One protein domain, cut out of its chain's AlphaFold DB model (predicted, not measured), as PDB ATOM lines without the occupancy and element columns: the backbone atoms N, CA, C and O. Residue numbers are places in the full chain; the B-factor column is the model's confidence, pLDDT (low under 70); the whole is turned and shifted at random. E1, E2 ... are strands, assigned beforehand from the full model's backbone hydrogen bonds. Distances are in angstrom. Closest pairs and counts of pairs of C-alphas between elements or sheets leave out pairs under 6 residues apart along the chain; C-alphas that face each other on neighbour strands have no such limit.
ATOM      1  N   ASP A 106     244.213 368.208 191.559       78.19
ATOM      2  CA  ASP A 106     244.948 366.974 191.829       78.19
ATOM      3  C   ASP A 106     245.465 366.927 193.274       78.19
ATOM      4  O   ASP A 106     245.927 367.927 193.836       78.19
ATOM      5  N   PHE A 107     245.399 365.735 193.858       79.44
ATOM      6  CA  PHE A 107     245.852 365.420 195.200       79.44
ATOM      7  C   PHE A 107     246.912 364.322 195.141       79.44
ATOM      8  O   PHE A 107     246.730 363.283 194.507       79.44
ATOM      9  N   TYR A 108     248.019 364.530 195.849       82.00
ATOM     10  CA  TYR A 108     249.096 363.558 195.968       82.00
ATOM     11  C   TYR A 108     249.529 363.435 197.422       82.00
ATOM     12  O   TYR A 108     249.839 364.434 198.077       82.00
ATOM     13  N   ILE A 109     249.623 362.200 197.908       76.44
ATOM     14  CA  ILE A 109     250.179 361.906 199.221       76.44
ATOM     15  C   ILE A 109     251.103 360.695 199.172       76.44
ATOM     16  O   ILE A 109     250.779 359.658 198.597       76.44
ATOM     17  N   LYS A 110     252.252 360.820 199.838       78.50
ATOM     18  CA  LYS A 110     253.182 359.721 200.098       78.50
ATOM     19  C   LYS A 110     253.269 359.484 201.598       78.50
ATOM     20  O   LYS A 110     253.652 360.381 202.345       78.50
ATOM     21  N   VAL A 111     252.931 358.277 202.032       78.06
ATOM     22  CA  VAL A 111     252.934 357.855 203.434       78.06
ATOM     23  C   VAL A 111     253.884 356.671 203.577       78.06
ATOM     24  O   VAL A 111     253.859 355.747 202.770       78.06
ATOM     25  N   ARG A 112     254.766 356.707 204.582       75.44
ATOM     26  CA  ARG A 112     255.776 355.652 204.799       75.44
ATOM     27  C   ARG A 112     255.216 354.390 205.464       75.44
ATOM     28  O   ARG A 112     255.943 353.413 205.570       75.44
ATOM     29  N   ASP A 113     253.967 354.425 205.916       77.25
ATOM     30  CA  ASP A 113     253.343 353.343 206.677       77.25
ATOM     31  C   ASP A 113     251.938 353.011 206.142       77.25
ATOM     32  O   ASP A 113     251.805 352.368 205.103       77.25
ATOM     33  N   VAL A 114     250.866 353.464 206.797       78.88
ATOM     34  CA  VAL A 114     249.497 353.109 206.397       78.88
ATOM     35  C   VAL A 114     248.698 354.346 205.998       78.88
ATOM     36  O   VAL A 114     248.668 355.351 206.712       78.88
ATOM     37  N   VAL A 115     247.976 354.244 204.886       81.25
ATOM     38  CA  VAL A 115     246.848 355.125 204.564       81.25
ATOM     39  C   VAL A 115     245.571 354.399 204.957       81.25
ATOM     40  O   VAL A 115     245.311 353.302 204.467       81.25
ATOM     41  N   ASN A 116     244.779 354.990 205.851       81.38
ATOM     42  CA  ASN A 116     243.465 354.478 206.221       81.38
ATOM     43  C   ASN A 116     242.410 355.576 206.102       81.38
ATOM     44  O   ASN A 116     242.365 356.499 206.917       81.38
ATOM     45  N   VAL A 117     241.548 355.417 205.103       78.94
ATOM     46  CA  VAL A 117     240.492 356.365 204.712       78.94
ATOM     47  C   VAL A 117     239.094 355.771 204.893       78.94
ATOM     48  O   VAL A 117     238.121 356.208 204.288       78.94
ATOM     49  N   SER A 118     238.978 354.742 205.733       78.19
ATOM     50  CA  SER A 118     237.701 354.082 206.016       78.19
ATOM     51  C   SER A 118     236.639 355.071 206.503       78.19
ATOM     52  O   SER A 118     236.930 355.927 207.334       78.19
ATOM     53  N   LEU A 119     235.396 354.897 206.057       72.19
ATOM     54  CA  LEU A 119     234.227 355.688 206.443       72.19
ATOM     55  C   LEU A 119     234.384 357.181 206.130       72.19
ATOM     56  O   LEU A 119     233.859 358.020 206.858       72.19
ATOM     57  N   SER A 120     235.168 357.516 205.108       71.31
ATOM     58  CA  SER A 120     235.363 358.893 204.653       71.31
ATOM     59  C   SER A 120     234.547 359.174 203.392       71.31
ATOM     60  O   SER A 120     234.226 358.253 202.641       71.31
ATOM     61  N   LEU A 121     234.229 360.446 203.167       76.31
ATOM     62  CA  LEU A 121     233.568 360.963 201.973       76.31
ATOM     63  C   LEU A 121     234.482 361.986 201.313       76.31
ATOM     64  O   LEU A 121     234.805 363.001 201.923       76.31
ATOM     65  N   TRP A 122     234.958 361.704 200.108       80.31
ATOM     66  CA  TRP A 122     235.850 362.613 199.398       80.31
ATOM     67  C   TRP A 122     235.255 363.020 198.053       80.31
ATOM     68  O   TRP A 122     234.721 362.189 197.320       80.31
ATOM     69  N   ASP A 123     235.394 364.296 197.714       77.56
ATOM     70  CA  ASP A 123     235.101 364.850 196.394       77.56
ATOM     71  C   ASP A 123     236.394 365.406 195.797       77.56
ATOM     72  O   ASP A 123     237.050 366.259 196.399       77.56
ATOM     73  N   VAL A 124     236.800 364.890 194.640       78.56
ATOM     74  CA  VAL A 124     238.075 365.215 194.000       78.56
ATOM     75  C   VAL A 124     237.830 365.547 192.530       78.56
ATOM     76  O   VAL A 124     237.507 364.683 191.716       78.56
ATOM     77  N   LYS A 125     238.053 366.814 192.168       78.38
ATOM     78  CA  LYS A 125     237.920 367.287 190.778       78.38
ATOM     79  C   LYS A 125     239.109 366.932 189.874       78.38
ATOM     80  O   LYS A 125     239.025 367.078 188.656       78.38
ATOM     81  N   GLY A 126     240.227 366.515 190.460       79.19
ATOM     82  CA  GLY A 126     241.432 366.088 189.747       79.19
ATOM     83  C   GLY A 126     241.707 364.593 189.894       79.19
ATOM     84  O   GLY A 126     240.805 363.792 190.136       79.19
ATOM     85  N   GLU A 127     242.976 364.221 189.779       82.75
ATOM     86  CA  GLU A 127     243.459 362.890 190.146       82.75
ATOM     87  C   GLU A 127     243.769 362.795 191.650       82.75
ATOM     88  O   GLU A 127     244.255 363.747 192.259       82.75
ATOM     89  N   ALA A 128     243.562 361.623 192.255       83.81
ATOM     90  CA  ALA A 128     243.967 361.331 193.631       83.81
ATOM     91  C   ALA A 128     245.039 360.237 193.650       83.81
ATOM     92  O   ALA A 128     244.765 359.092 193.305       83.81
ATOM     93  N   THR A 129     246.255 360.559 194.085       87.12
ATOM     94  CA  THR A 129     247.370 359.606 194.148       87.12
ATOM     95  C   THR A 129     247.816 359.353 195.584       87.12
ATOM     96  O   THR A 129     248.233 360.266 196.296       87.12
ATOM     97  N   PHE A 130     247.791 358.086 195.986       87.94
ATOM     98  CA  PHE A 130     248.287 357.576 197.256       87.94
ATOM     99  C   PHE A 130     249.512 356.705 197.003       87.94
ATOM    100  O   PHE A 130     249.412 355.698 196.314       87.94
ATOM    101  N   VAL A 131     250.653 357.045 197.593       85.50
ATOM    102  CA  VAL A 131     251.850 356.195 197.608       85.50
ATOM    103  C   VAL A 131     252.053 355.695 199.030       85.50
ATOM    104  O   VAL A 131     252.355 356.486 199.923       85.50
ATOM    105  N   THR A 132     251.858 354.402 199.271       85.12
ATOM    106  CA  THR A 132     251.887 353.836 200.628       85.12
ATOM    107  C   THR A 132     252.217 352.350 200.592       85.12
ATOM    108  O   THR A 132     251.745 351.673 199.685       85.12
ATOM    109  N   PRO A 133     252.983 351.791 201.547       85.56
ATOM    110  CA  PRO A 133     253.161 350.344 201.622       85.56
ATOM    111  C   PRO A 133     251.868 349.619 202.020       85.56
ATOM    112  O   PRO A 133     251.717 348.438 201.710       85.56
ATOM    113  N   LYS A 134     250.907 350.305 202.658       89.06
ATOM    114  CA  LYS A 134     249.587 349.737 202.951       89.06
ATOM    115  C   LYS A 134     248.459 350.745 202.767       89.06
ATOM    116  O   LYS A 134     248.515 351.856 203.298       89.06
ATOM    117  N   PHE A 135     247.410 350.336 202.065       90.56
ATOM    118  CA  PHE A 135     246.186 351.107 201.881       90.56
ATOM    119  C   PHE A 135     245.003 350.354 202.485       90.56
ATOM    120  O   PHE A 135     244.871 349.148 202.296       90.56
ATOM    121  N   LYS A 136     244.156 351.060 203.229       87.38
ATOM    122  CA  LYS A 136     242.956 350.511 203.854       87.38
ATOM    123  C   LYS A 136     241.760 351.401 203.597       87.38
ATOM    124  O   LYS A 136     241.794 352.598 203.900       87.38
ATOM    125  N   ALA A 137     240.680 350.787 203.146       86.44
ATOM    126  CA  ALA A 137     239.394 351.429 202.992       86.44
ATOM    127  C   ALA A 137     238.287 350.513 203.517       86.44
ATOM    128  O   ALA A 137     238.346 349.293 203.419       86.44
ATOM    129  N   LYS A 138     237.248 351.110 204.078       81.56
ATOM    130  CA  LYS A 138     235.992 350.438 204.395       81.56
ATOM    131  C   LYS A 138     234.905 351.476 204.243       81.56
ATOM    132  O   LYS A 138     234.928 352.451 204.984       81.56
ATOM    133  N   ASP A 139     234.021 351.284 203.280       75.81
ATOM    134  CA  ASP A 139     232.972 352.229 202.902       75.81
ATOM    135  C   ASP A 139     233.544 353.637 202.648       75.81
ATOM    136  O   ASP A 139     233.028 354.645 203.127       75.81
ATOM    137  N   PHE A 140     234.679 353.698 201.944       82.44
ATOM    138  CA  PHE A 140     235.285 354.955 201.520       82.44
ATOM    139  C   PHE A 140     234.558 355.462 200.275       82.44
ATOM    140  O   PHE A 140     234.728 354.904 199.194       82.44
ATOM    141  N   SER A 141     233.728 356.488 200.443       79.56
ATOM    142  CA  SER A 141     232.908 357.063 199.381       79.56
ATOM    143  C   SER A 141     233.665 358.169 198.660       79.56
ATOM    144  O   SER A 141     234.213 359.074 199.287       79.56
ATOM    145  N   LEU A 142     233.661 358.120 197.336       81.19
ATOM    146  CA  LEU A 142     234.423 359.005 196.471       81.19
ATOM    147  C   LEU A 142     233.541 359.547 195.352       81.19
ATOM    148  O   LEU A 142     232.787 358.802 194.732       81.19
ATOM    149  N   THR A 143     233.679 360.837 195.076       83.88
ATOM    150  CA  THR A 143     233.158 361.502 193.881       83.88
ATOM    151  C   THR A 143     234.348 362.037 193.104       83.88
ATOM    152  O   THR A 143     235.125 362.814 193.649       83.88
ATOM    153  N   LEU A 144     234.543 361.576 191.871       79.56
ATOM    154  CA  LEU A 144     235.756 361.849 191.102       79.56
ATOM    155  C   LEU A 144     235.443 362.190 189.655       79.56
ATOM    156  O   LEU A 144     234.665 361.497 189.008       79.56
ATOM    157  N   THR A 145     236.129 363.191 189.118       82.75
ATOM    158  CA  THR A 145     236.219 363.415 187.664       82.75
ATOM    159  C   THR A 145     237.528 362.886 187.071       82.75
ATOM    160  O   THR A 145     237.604 362.689 185.862       82.75
ATOM    161  N   GLY A 146     238.548 362.631 187.900       82.94
ATOM    162  CA  GLY A 146     239.832 362.042 187.505       82.94
ATOM    163  C   GLY A 146     240.089 360.662 188.117       82.94
ATOM    164  O   GLY A 146     239.244 360.090 188.805       82.94
ATOM    165  N   ALA A 147     241.269 360.100 187.850       88.06
ATOM    166  CA  ALA A 147     241.645 358.765 188.312       88.06
ATOM    167  C   ALA A 147     242.078 358.736 189.788       88.06
ATOM    168  O   ALA A 147     242.679 359.686 190.296       88.06
ATOM    169  N   ILE A 148     241.869 357.596 190.450       90.69
ATOM    170  CA  ILE A 148     242.522 357.261 191.720       90.69
ATOM    171  C   ILE A 148     243.697 356.335 191.439       90.69
ATOM    172  O   ILE A 148     243.544 355.321 190.766       90.69
ATOM    173  N   LYS A 149     244.857 356.637 192.010       91.62
ATOM    174  CA  LYS A 149     246.070 355.824 191.919       91.62
ATOM    175  C   LYS A 149     246.492 355.423 193.325       91.62
ATOM    176  O   LYS A 149     246.783 356.281 194.149       91.62
ATOM    177  N   ILE A 150     246.534 354.129 193.608       93.56
ATOM    178  CA  ILE A 150     247.048 353.568 194.861       93.56
ATOM    179  C   ILE A 150     248.326 352.817 194.506       93.56
ATOM    180  O   ILE A 150     248.265 351.742 193.922       93.56
ATOM    181  N   LEU A 151     249.481 353.398 194.800       92.31
ATOM    182  CA  LEU A 151     250.780 352.951 194.311       92.31
ATOM    183  C   LEU A 151     251.657 352.416 195.444       92.31
ATOM    184  O   LEU A 151     251.702 352.974 196.548       92.31
ATOM    185  N   ALA A 152     252.415 351.371 195.125       91.06
ATOM    186  CA  ALA A 152     253.493 350.894 195.967       91.06
ATOM    187  C   ALA A 152     254.616 351.950 196.042       91.06
ATOM    188  O   ALA A 152     254.863 352.670 195.067       91.06
ATOM    189  N   PRO A 153     255.343 352.055 197.167       87.75
ATOM    190  CA  PRO A 153     256.594 352.804 197.205       87.75
ATOM    191  C   PRO A 153     257.574 352.273 196.152       87.75
ATOM    192  O   PRO A 153     257.617 351.074 195.906       87.75
ATOM    193  N   GLN A 154     258.390 353.147 195.562       83.44
ATOM    194  CA  GLN A 154     259.332 352.772 194.497       83.44
ATOM    195  C   GLN A 154     260.272 351.618 194.893       83.44
ATOM    196  O   GLN A 154     260.554 350.751 194.072       83.44
ATOM    197  N   ASP A 155     260.689 351.576 196.159       80.56
ATOM    198  CA  ASP A 155     261.599 350.558 196.701       80.56
ATOM    199  C   ASP A 155     260.867 349.288 197.187       80.56
ATOM    200  O   ASP A 155     261.428 348.468 197.910       80.56
ATOM    201  N   SER A 156     259.584 349.135 196.843       78.75
ATOM    202  CA  SER A 156     258.774 347.971 197.199       78.75
ATOM    203  C   SER A 156     259.141 346.749 196.348       78.75
ATOM    204  O   SER A 156     258.999 346.751 195.119       78.75
ATOM    205  N   ASP A 157     259.503 345.661 197.029       79.19
ATOM    206  CA  ASP A 157     259.702 344.318 196.461       79.19
ATOM    207  C   ASP A 157     258.370 343.552 196.280       79.19
ATOM    208  O   ASP A 157     258.244 342.367 196.566       79.19
ATOM    209  N   SER A 158     257.317 344.273 195.891       79.44
ATOM    210  CA  SER A 158     255.971 343.749 195.641       79.44
ATOM    211  C   SER A 158     255.799 343.372 194.172       79.44
ATOM    212  O   SER A 158     256.248 344.122 193.302       79.44
ATOM    213  N   TRP A 159     255.086 342.278 193.884       85.31
ATOM    214  CA  TRP A 159     254.650 341.947 192.517       85.31
ATOM    215  C   TRP A 159     253.555 342.892 192.007       85.31
ATOM    216  O   TRP A 159     253.334 342.997 190.814       85.31
ATOM    217  N   LEU A 160     252.849 343.561 192.919       87.31
ATOM    218  CA  LEU A 160     251.858 344.579 192.606       87.31
ATOM    219  C   LEU A 160     252.493 345.961 192.801       87.31
ATOM    220  O   LEU A 160     252.876 346.317 193.916       87.31
ATOM    221  N   LYS A 161     252.602 346.761 191.746       89.56
ATOM    222  CA  LYS A 161     253.128 348.136 191.797       89.56
ATOM    223  C   LYS A 161     252.051 349.184 192.033       89.56
ATOM    224  O   LYS A 161     252.362 350.294 192.463       89.56
ATOM    225  N   GLY A 162     250.787 348.841 191.818       91.75
ATOM    226  CA  GLY A 162     249.681 349.730 192.135       91.75
ATOM    227  C   GLY A 162     248.336 349.272 191.596       91.75
ATOM    228  O   GLY A 162     248.234 348.300 190.856       91.75
ATOM    229  N   VAL A 163     247.302 350.010 191.976       89.94
ATOM    230  CA  VAL A 163     245.933 349.880 191.485       89.94
ATOM    231  C   VAL A 163     245.488 351.251 191.002       89.94
ATOM    232  O   VAL A 163     245.588 352.232 191.742       89.94
ATOM    233  N   VAL A 164     245.008 351.324 189.767       91.12
ATOM    234  CA  VAL A 164     244.445 352.536 189.176       91.12
ATOM    235  C   VAL A 164     242.952 352.326 188.975       91.12
ATOM    236  O   VAL A 164     242.525 351.318 188.423       91.12
ATOM    237  N   ILE A 165     242.153 353.272 189.454       88.69
ATOM    238  CA  ILE A 165     240.696 353.269 189.358       88.69
ATOM    239  C   ILE A 165     240.323 354.493 188.532       88.69
ATOM    240  O   ILE A 165     240.418 355.625 189.006       88.69
ATOM    241  N   ASN A 166     239.941 354.267 187.283       85.31
ATOM    242  CA  ASN A 166     239.610 355.319 186.337       85.31
ATOM    243  C   ASN A 166     238.090 355.517 186.276       85.31
ATOM    244  O   ASN A 166     237.351 354.528 186.223       85.31
ATOM    245  N   PRO A 167     237.594 356.764 186.226       75.12
ATOM    246  CA  PRO A 167     236.219 357.009 185.815       75.12
ATOM    247  C   PRO A 167     236.041 356.461 184.390       75.12
ATOM    248  O   PRO A 167     236.929 356.603 183.549       75.12
ATOM    249  N   SER A 168     234.933 355.760 184.126       66.94
ATOM    250  CA  SER A 168     234.687 355.173 182.803       66.94
ATOM    251  C   SER A 168     234.784 356.240 181.708       66.94
ATOM    252  O   SER A 168     234.256 357.341 181.858       66.94
ATOM    253  N   ARG A 169     235.435 355.895 180.587       56.66
ATOM    254  CA  ARG A 169     235.840 356.797 179.486       56.66
ATOM    255  C   ARG A 169     234.706 357.562 178.785       56.66
ATOM    256  O   ARG A 169     234.967 358.288 177.830       56.66
ATOM    257  N   LEU A 170     233.451 357.357 179.178       52.97
ATOM    258  CA  LEU A 170     232.278 357.763 178.408       52.97
ATOM    259  C   LEU A 170     231.672 359.114 178.799       52.97
ATOM    260  O   LEU A 170     230.789 359.576 178.079       52.97
ATOM    261  N   SER A 171     232.117 359.788 179.864       52.38
ATOM    262  CA  SER A 171     231.665 361.166 180.094       52.38
ATOM    263  C   SER A 171     232.567 361.959 181.032       52.38
ATOM    264  O   SER A 171     233.042 361.414 182.023       52.38
ATOM    265  N   ASP A 172     232.664 363.267 180.794       64.88
ATOM    266  CA  ASP A 172     233.231 364.271 181.711       64.88
ATOM    267  C   ASP A 172     232.410 364.446 183.015       64.88
ATOM    268  O   ASP A 172     232.555 365.442 183.727       64.88
ATOM    269  N   GLN A 173     231.484 363.529 183.319       71.94
ATOM    270  CA  GLN A 173     230.660 363.594 184.522       71.94
ATOM    271  C   GLN A 173     231.386 362.970 185.717       71.94
ATOM    272  O   GLN A 173     232.089 361.968 185.559       71.94
ATOM    273  N   PRO A 174     231.177 363.515 186.929       75.25
ATOM    274  CA  PRO A 174     231.680 362.901 188.146       75.25
ATOM    275  C   PRO A 174     231.171 361.463 188.293       75.25
ATOM    276  O   PRO A 174     229.974 361.195 188.181       75.25
ATOM    277  N   VAL A 175     232.083 360.543 188.582       79.50
ATOM    278  CA  VAL A 175     231.776 359.163 188.945       79.50
ATOM    279  C   VAL A 175     231.763 359.051 190.459       79.50
ATOM    280  O   VAL A 175     232.705 359.459 191.138       79.50
ATOM    281  N   HIS A 176     230.698 358.453 190.981       81.56
ATOM    282  CA  HIS A 176     230.615 358.072 192.382       81.56
ATOM    283  C   HIS A 176     231.060 356.619 192.540       81.56
ATOM    284  O   HIS A 176     230.540 355.729 191.860       81.56
ATOM    285  N   CYS A 177     232.011 356.367 193.434       79.56
ATOM    286  CA  CYS A 177     232.447 355.019 193.763       79.56
ATOM    287  C   CYS A 177     232.643 354.828 195.267       79.56
ATOM    288  O   CYS A 177     232.823 355.781 196.022       79.56
ATOM    289  N   ILE A 178     232.581 353.573 195.703       81.25
ATOM    290  CA  ILE A 178     232.861 353.184 197.084       81.25
ATOM    291  C   ILE A 178     233.985 352.157 197.073       81.25
ATOM    292  O   ILE A 178     233.897 351.155 196.362       81.25
ATOM    293  N   LEU A 179     235.021 352.398 197.876       84.44
ATOM    294  CA  LEU A 179     236.139 351.483 198.080       84.44
ATOM    295  C   LEU A 179     236.038 350.807 199.446       84.44
ATOM    296  O   LEU A 179     235.883 351.466 200.478       84.44
ATOM    297  N   SER A 180     236.201 349.490 199.449       81.12
ATOM    298  CA  SER A 180     236.285 348.674 200.659       81.12
ATOM    299  C   SER A 180     237.339 347.597 200.465       81.12
ATOM    300  O   SER A 180     237.349 346.963 199.427       81.12
ATOM    301  N   GLY A 181     238.205 347.378 201.447       79.25
ATOM    302  CA  GLY A 181     239.263 346.373 201.440       79.25
ATOM    303  C   GLY A 181     240.648 346.940 201.740       79.25
ATOM    304  O   GLY A 181     240.849 348.154 201.864       79.25
ATOM    305  N   ASP A 182     241.609 346.028 201.844       86.00
ATOM    306  CA  ASP A 182     242.992 346.324 202.206       86.00
ATOM    307  C   ASP A 182     243.927 345.924 201.051       86.00
ATOM    308  O   ASP A 182     243.812 344.836 200.487       86.00
ATOM    309  N   ILE A 183     244.889 346.791 200.729       89.62
ATOM    310  CA  ILE A 183     246.003 346.491 199.822       89.62
ATOM    311  C   ILE A 183     247.299 346.582 200.620       89.62
ATOM    312  O   ILE A 183     247.566 347.584 201.290       89.62
ATOM    313  N   ASN A 184     248.115 345.539 200.545       88.38
ATOM    314  CA  ASN A 184     249.437 345.487 201.145       88.38
ATOM    315  C   ASN A 184     250.480 345.315 200.040       88.38
ATOM    316  O   ASN A 184     250.471 344.302 199.353       88.38
ATOM    317  N   PHE A 185     251.391 346.276 199.901       87.62
ATOM    318  CA  PHE A 185     252.496 346.256 198.937       87.62
ATOM    319  C   PHE A 185     253.814 345.771 199.567       87.62
ATOM    320  O   PHE A 185     254.904 346.185 199.164       87.62
ATOM    321  N   GLY A 186     253.734 344.939 200.606       81.00
ATOM    322  CA  GLY A 186     254.877 344.185 201.116       81.00
ATOM    323  C   GLY A 186     255.319 343.075 200.153       81.00
ATOM    324  O   GLY A 186     254.706 342.857 199.114       81.00
ATOM    325  N   SER A 187     256.353 342.324 200.532       72.81
ATOM    326  CA  SER A 187     256.969 341.275 199.697       72.81
ATOM    327  C   SER A 187     256.032 340.132 199.278       72.81
ATOM    328  O   SER A 187     256.292 339.448 198.295       72.81
ATOM    329  N   GLN A 188     254.938 339.904 200.007       71.94
ATOM    330  CA  GLN A 188     253.929 338.890 199.664       71.94
ATOM    331  C   GLN A 188     252.719 339.444 198.907       71.94
ATOM    332  O   GLN A 188     251.792 338.687 198.659       71.94
ATOM    333  N   SER A 189     252.713 340.748 198.627       73.00
ATOM    334  CA  SER A 189     251.594 341.592 198.186       73.00
ATOM    335  C   SER A 189     250.199 340.963 198.235       73.00
ATOM    336  O   SER A 189     249.849 340.126 197.402       73.00
ATOM    337  N   THR A 190     249.368 341.415 199.176       79.25
ATOM    338  CA  THR A 190     248.001 340.902 199.351       79.25
ATOM    339  C   THR A 190     246.960 341.951 198.989       79.25
ATOM    340  O   THR A 190     247.123 343.142 199.270       79.25
ATOM    341  N   ILE A 191     245.878 341.489 198.365       82.19
ATOM    342  CA  ILE A 191     244.661 342.260 198.121       82.19
ATOM    343  C   ILE A 191     243.539 341.530 198.854       82.19
ATOM    344  O   ILE A 191     243.075 340.483 198.406       82.19
ATOM    345  N   ASP A 192     243.118 342.073 199.991       72.88
ATOM    346  CA  ASP A 192     242.167 341.417 200.886       72.88
ATOM    347  C   ASP A 192     240.809 342.114 200.812       72.88
ATOM    348  O   ASP A 192     240.651 343.257 201.249       72.88
ATOM    349  N   ASN A 193     239.814 341.400 200.274       72.62
ATOM    350  CA  ASN A 193     238.433 341.872 200.124       72.62
ATOM    351  C   ASN A 193     238.323 343.246 199.437       72.62
ATOM    352  O   ASN A 193     237.433 344.024 199.776       72.62
ATOM    353  N   PHE A 194     239.233 343.554 198.503       76.19
ATOM    354  CA  PHE A 194     239.219 344.826 197.789       76.19
ATOM    355  C   PHE A 194     238.102 344.848 196.748       76.19
ATOM    356  O   PHE A 194     238.142 344.150 195.736       76.19
ATOM    357  N   LEU A 195     237.096 345.657 197.036       75.88
ATOM    358  CA  LEU A 195     235.893 345.867 196.266       75.88
ATOM    359  C   LEU A 195     235.807 347.338 195.881       75.88
ATOM    360  O   LEU A 195     235.985 348.235 196.709       75.88
ATOM    361  N   VAL A 196     235.454 347.558 194.622       78.62
ATOM    362  CA  VAL A 196     235.099 348.866 194.096       78.62
ATOM    363  C   VAL A 196     233.655 348.786 193.625       78.62
ATOM    364  O   VAL A 196     233.330 348.008 192.731       78.62
ATOM    365  N   ILE A 197     232.778 349.557 194.258       72.81
ATOM    366  CA  ILE A 197     231.362 349.640 193.894       72.81
ATOM    367  C   ILE A 197     231.167 350.905 193.063       72.81
ATOM    368  O   ILE A 197     231.553 351.987 193.497       72.81
ATOM    369  N   GLY A 198     230.574 350.764 191.878       75.69
ATOM    370  CA  GLY A 198     230.354 351.839 190.908       75.69
ATOM    371  C   GLY A 198     230.636 351.360 189.483       75.69
ATOM    372  O   GLY A 198     230.745 350.159 189.244       75.69
ATOM    373  N   SER A 199     230.798 352.295 188.543       62.78
ATOM    374  CA  SER A 199     231.218 351.998 187.161       62.78
ATOM    375  C   SER A 199     232.638 352.483 186.799       62.78
ATOM    376  O   SER A 199     232.792 353.098 185.744       62.78
ATOM    377  N   PRO A 200     233.685 352.275 187.622       68.81
ATOM    378  CA  PRO A 200     235.048 352.592 187.210       68.81
ATOM    379  C   PRO A 200     235.719 351.446 186.434       68.81
ATOM    380  O   PRO A 200     235.413 350.270 186.633       68.81
ATOM    381  N   GLU A 201     236.686 351.792 185.587       81.38
ATOM    382  CA  GLU A 201     237.664 350.844 185.042       81.38
ATOM    383  C   GLU A 201     238.782 350.646 186.074       81.38
ATOM    384  O   GLU A 201     239.308 351.622 186.610       81.38
ATOM    385  N   ILE A 202     239.152 349.396 186.363       86.31
ATOM    386  CA  ILE A 202     240.204 349.071 187.334       86.31
ATOM    387  C   ILE A 202     241.378 348.438 186.596       86.31
ATOM    388  O   ILE A 202     241.209 347.451 185.880       86.31
ATOM    389  N   GLU A 203     242.566 348.986 186.806       88.38
ATOM    390  CA  GLU A 203     243.825 348.495 186.260       88.38
ATOM    391  C   GLU A 203     244.779 348.131 187.401       88.38
ATOM    392  O   GLU A 203     244.946 348.884 188.363       88.38
ATOM    393  N   PHE A 204     245.419 346.970 187.288       87.19
ATOM    394  CA  PHE A 204     246.464 346.528 188.206       87.19
ATOM    395  C   PHE A 204     247.822 346.726 187.540       87.19
ATOM    396  O   PHE A 204     248.066 346.200 186.455       87.19
ATOM    397  N   LEU A 205     248.700 347.475 188.199       86.81
ATOM    398  CA  LEU A 205     250.079 347.680 187.774       86.81
ATOM    399  C   LEU A 205     250.938 346.589 188.415       86.81
ATOM    400  O   LEU A 205     250.918 346.448 189.641       86.81
ATOM    401  N   LEU A 206     251.664 345.830 187.596       85.50
ATOM    402  CA  LEU A 206     252.540 344.721 187.999       85.50
ATOM    403  C   LEU A 206     254.017 345.139 188.012       85.50
ATOM    404  O   LEU A 206     254.357 346.103 187.289       85.50
TER     405      LEU A 206
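This is residues 106 to 206 of the 206 residues of an uncharacterized protein of Candidatus Paracaedibacter acanthamoebae (UniProt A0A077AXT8). Two five-stranded sheets stand face to face as a sandwich, with their strands running nearly in line; E1, E4, E6, E7 and E10 make the flatter sheet, and E2, E3, E5, E8 and E9 make the other, in which the long strands E5, E8 and E9 each bend sharply. From E1 to E6 the chain winds in stacked turns, passing from one sheet to the other and back, and two hairpins, E6 with E7 and E8 with E9, follow. The printed part has 101 residues, with ten named strands, E1 to E10 in order along the chain, and no named helix: the class is all strand. The flatter sheet runs E1, E4, E6, E7, E10 and is mixed; the other is branched, with both parallel and antiparallel pairs. The whole is compact, with a radius of gyration of the C-alphas of 12.7 A, and elongated, spanning 37 by 24 by 22 A.

In the first sheet E1, residues 107 to 110, is an edge strand parallel to E4, residues 128 to 131, at 6 degrees, with N 129 and O 107 at 2.8 A. E4 is parallel to E6, residues 148 to 151, at 8 degrees, with N 130 and O 149 at 2.8 A. E6 and E7, residues 162 to 167, are an antiparallel hairpin, with N 163 and O 150 at 2.8 A. E7 is antiparallel to the other edge strand, E10, residues 200 to 205, with N 203 and O 164 at 2.8 A. In the branched sheet E5, residues 134 to 144, has E2, residues 114 to 116, and E3, residues 121 to 124, on one side and E8, residues 175 to 184, on the other side. The pairing is staggered: E2 is parallel to E5 beside residues 134 to 136, with N 136 and O 115 at 2.8 A, and E3 is parallel to E5 beside residues 141 to 144, with N 143 and O 122 at 2.8 A. E5 and E8 are antiparallel, with N 142 and O 177 at 2.8 A. E8 and E9, residues 190 to 197, are an antiparallel hairpin, with N 195 and O 180 at 2.7 A. The two sheets form a sandwich, two sheets face to face: the parts that face each other are 8.7 A centre to centre, their best planes are 13 degrees apart and their strands stand at 9 degrees. Across it the closest C-alphas of E5 and E6 are those of Phe 135 and Ile 150, 7.5 A apart. E1 and E9 are apart.

E1 begins at C-alpha 107, (245.852, 365.420, 195.200), and E10 ends at C-alpha 205, (250.079, 347.680, 187.774). E5 is the longest strand by residues, 11 residues and 21.9 A from first to last C-alpha, and starts at C-alpha 134, (249.587, 349.737, 202.951); it bends by 93 degrees at residue 139. E8 measures 25.5 A and bends by 67 degrees at residue 181; E9 measures 19.6 A and bends by 57 degrees at residue 193. E7 is 16.6 A long and E10 15.8 A. The shorter strands are E1 at 10.5 A, E4 at 10.2 A, E3 at 10.1 A, E6 at 9.7 A and E2 at 6.2 A.

The two C-alphas farthest apart are those of Gln 173 and Ser 187, 37.7 A. The printed part has no cut and ends at residue 206, the chain's last residue. No link is long; those from E6 to E7, 10 residues, and from E7 to E8, 7 residues, are short, and the others are tight. The branched sheet is twisted, its C-alphas up to 6.4 A off its best plane. The mean pLDDT of the printed part is 80.5; residues 168 to 172 and 199 to 200 are under 70.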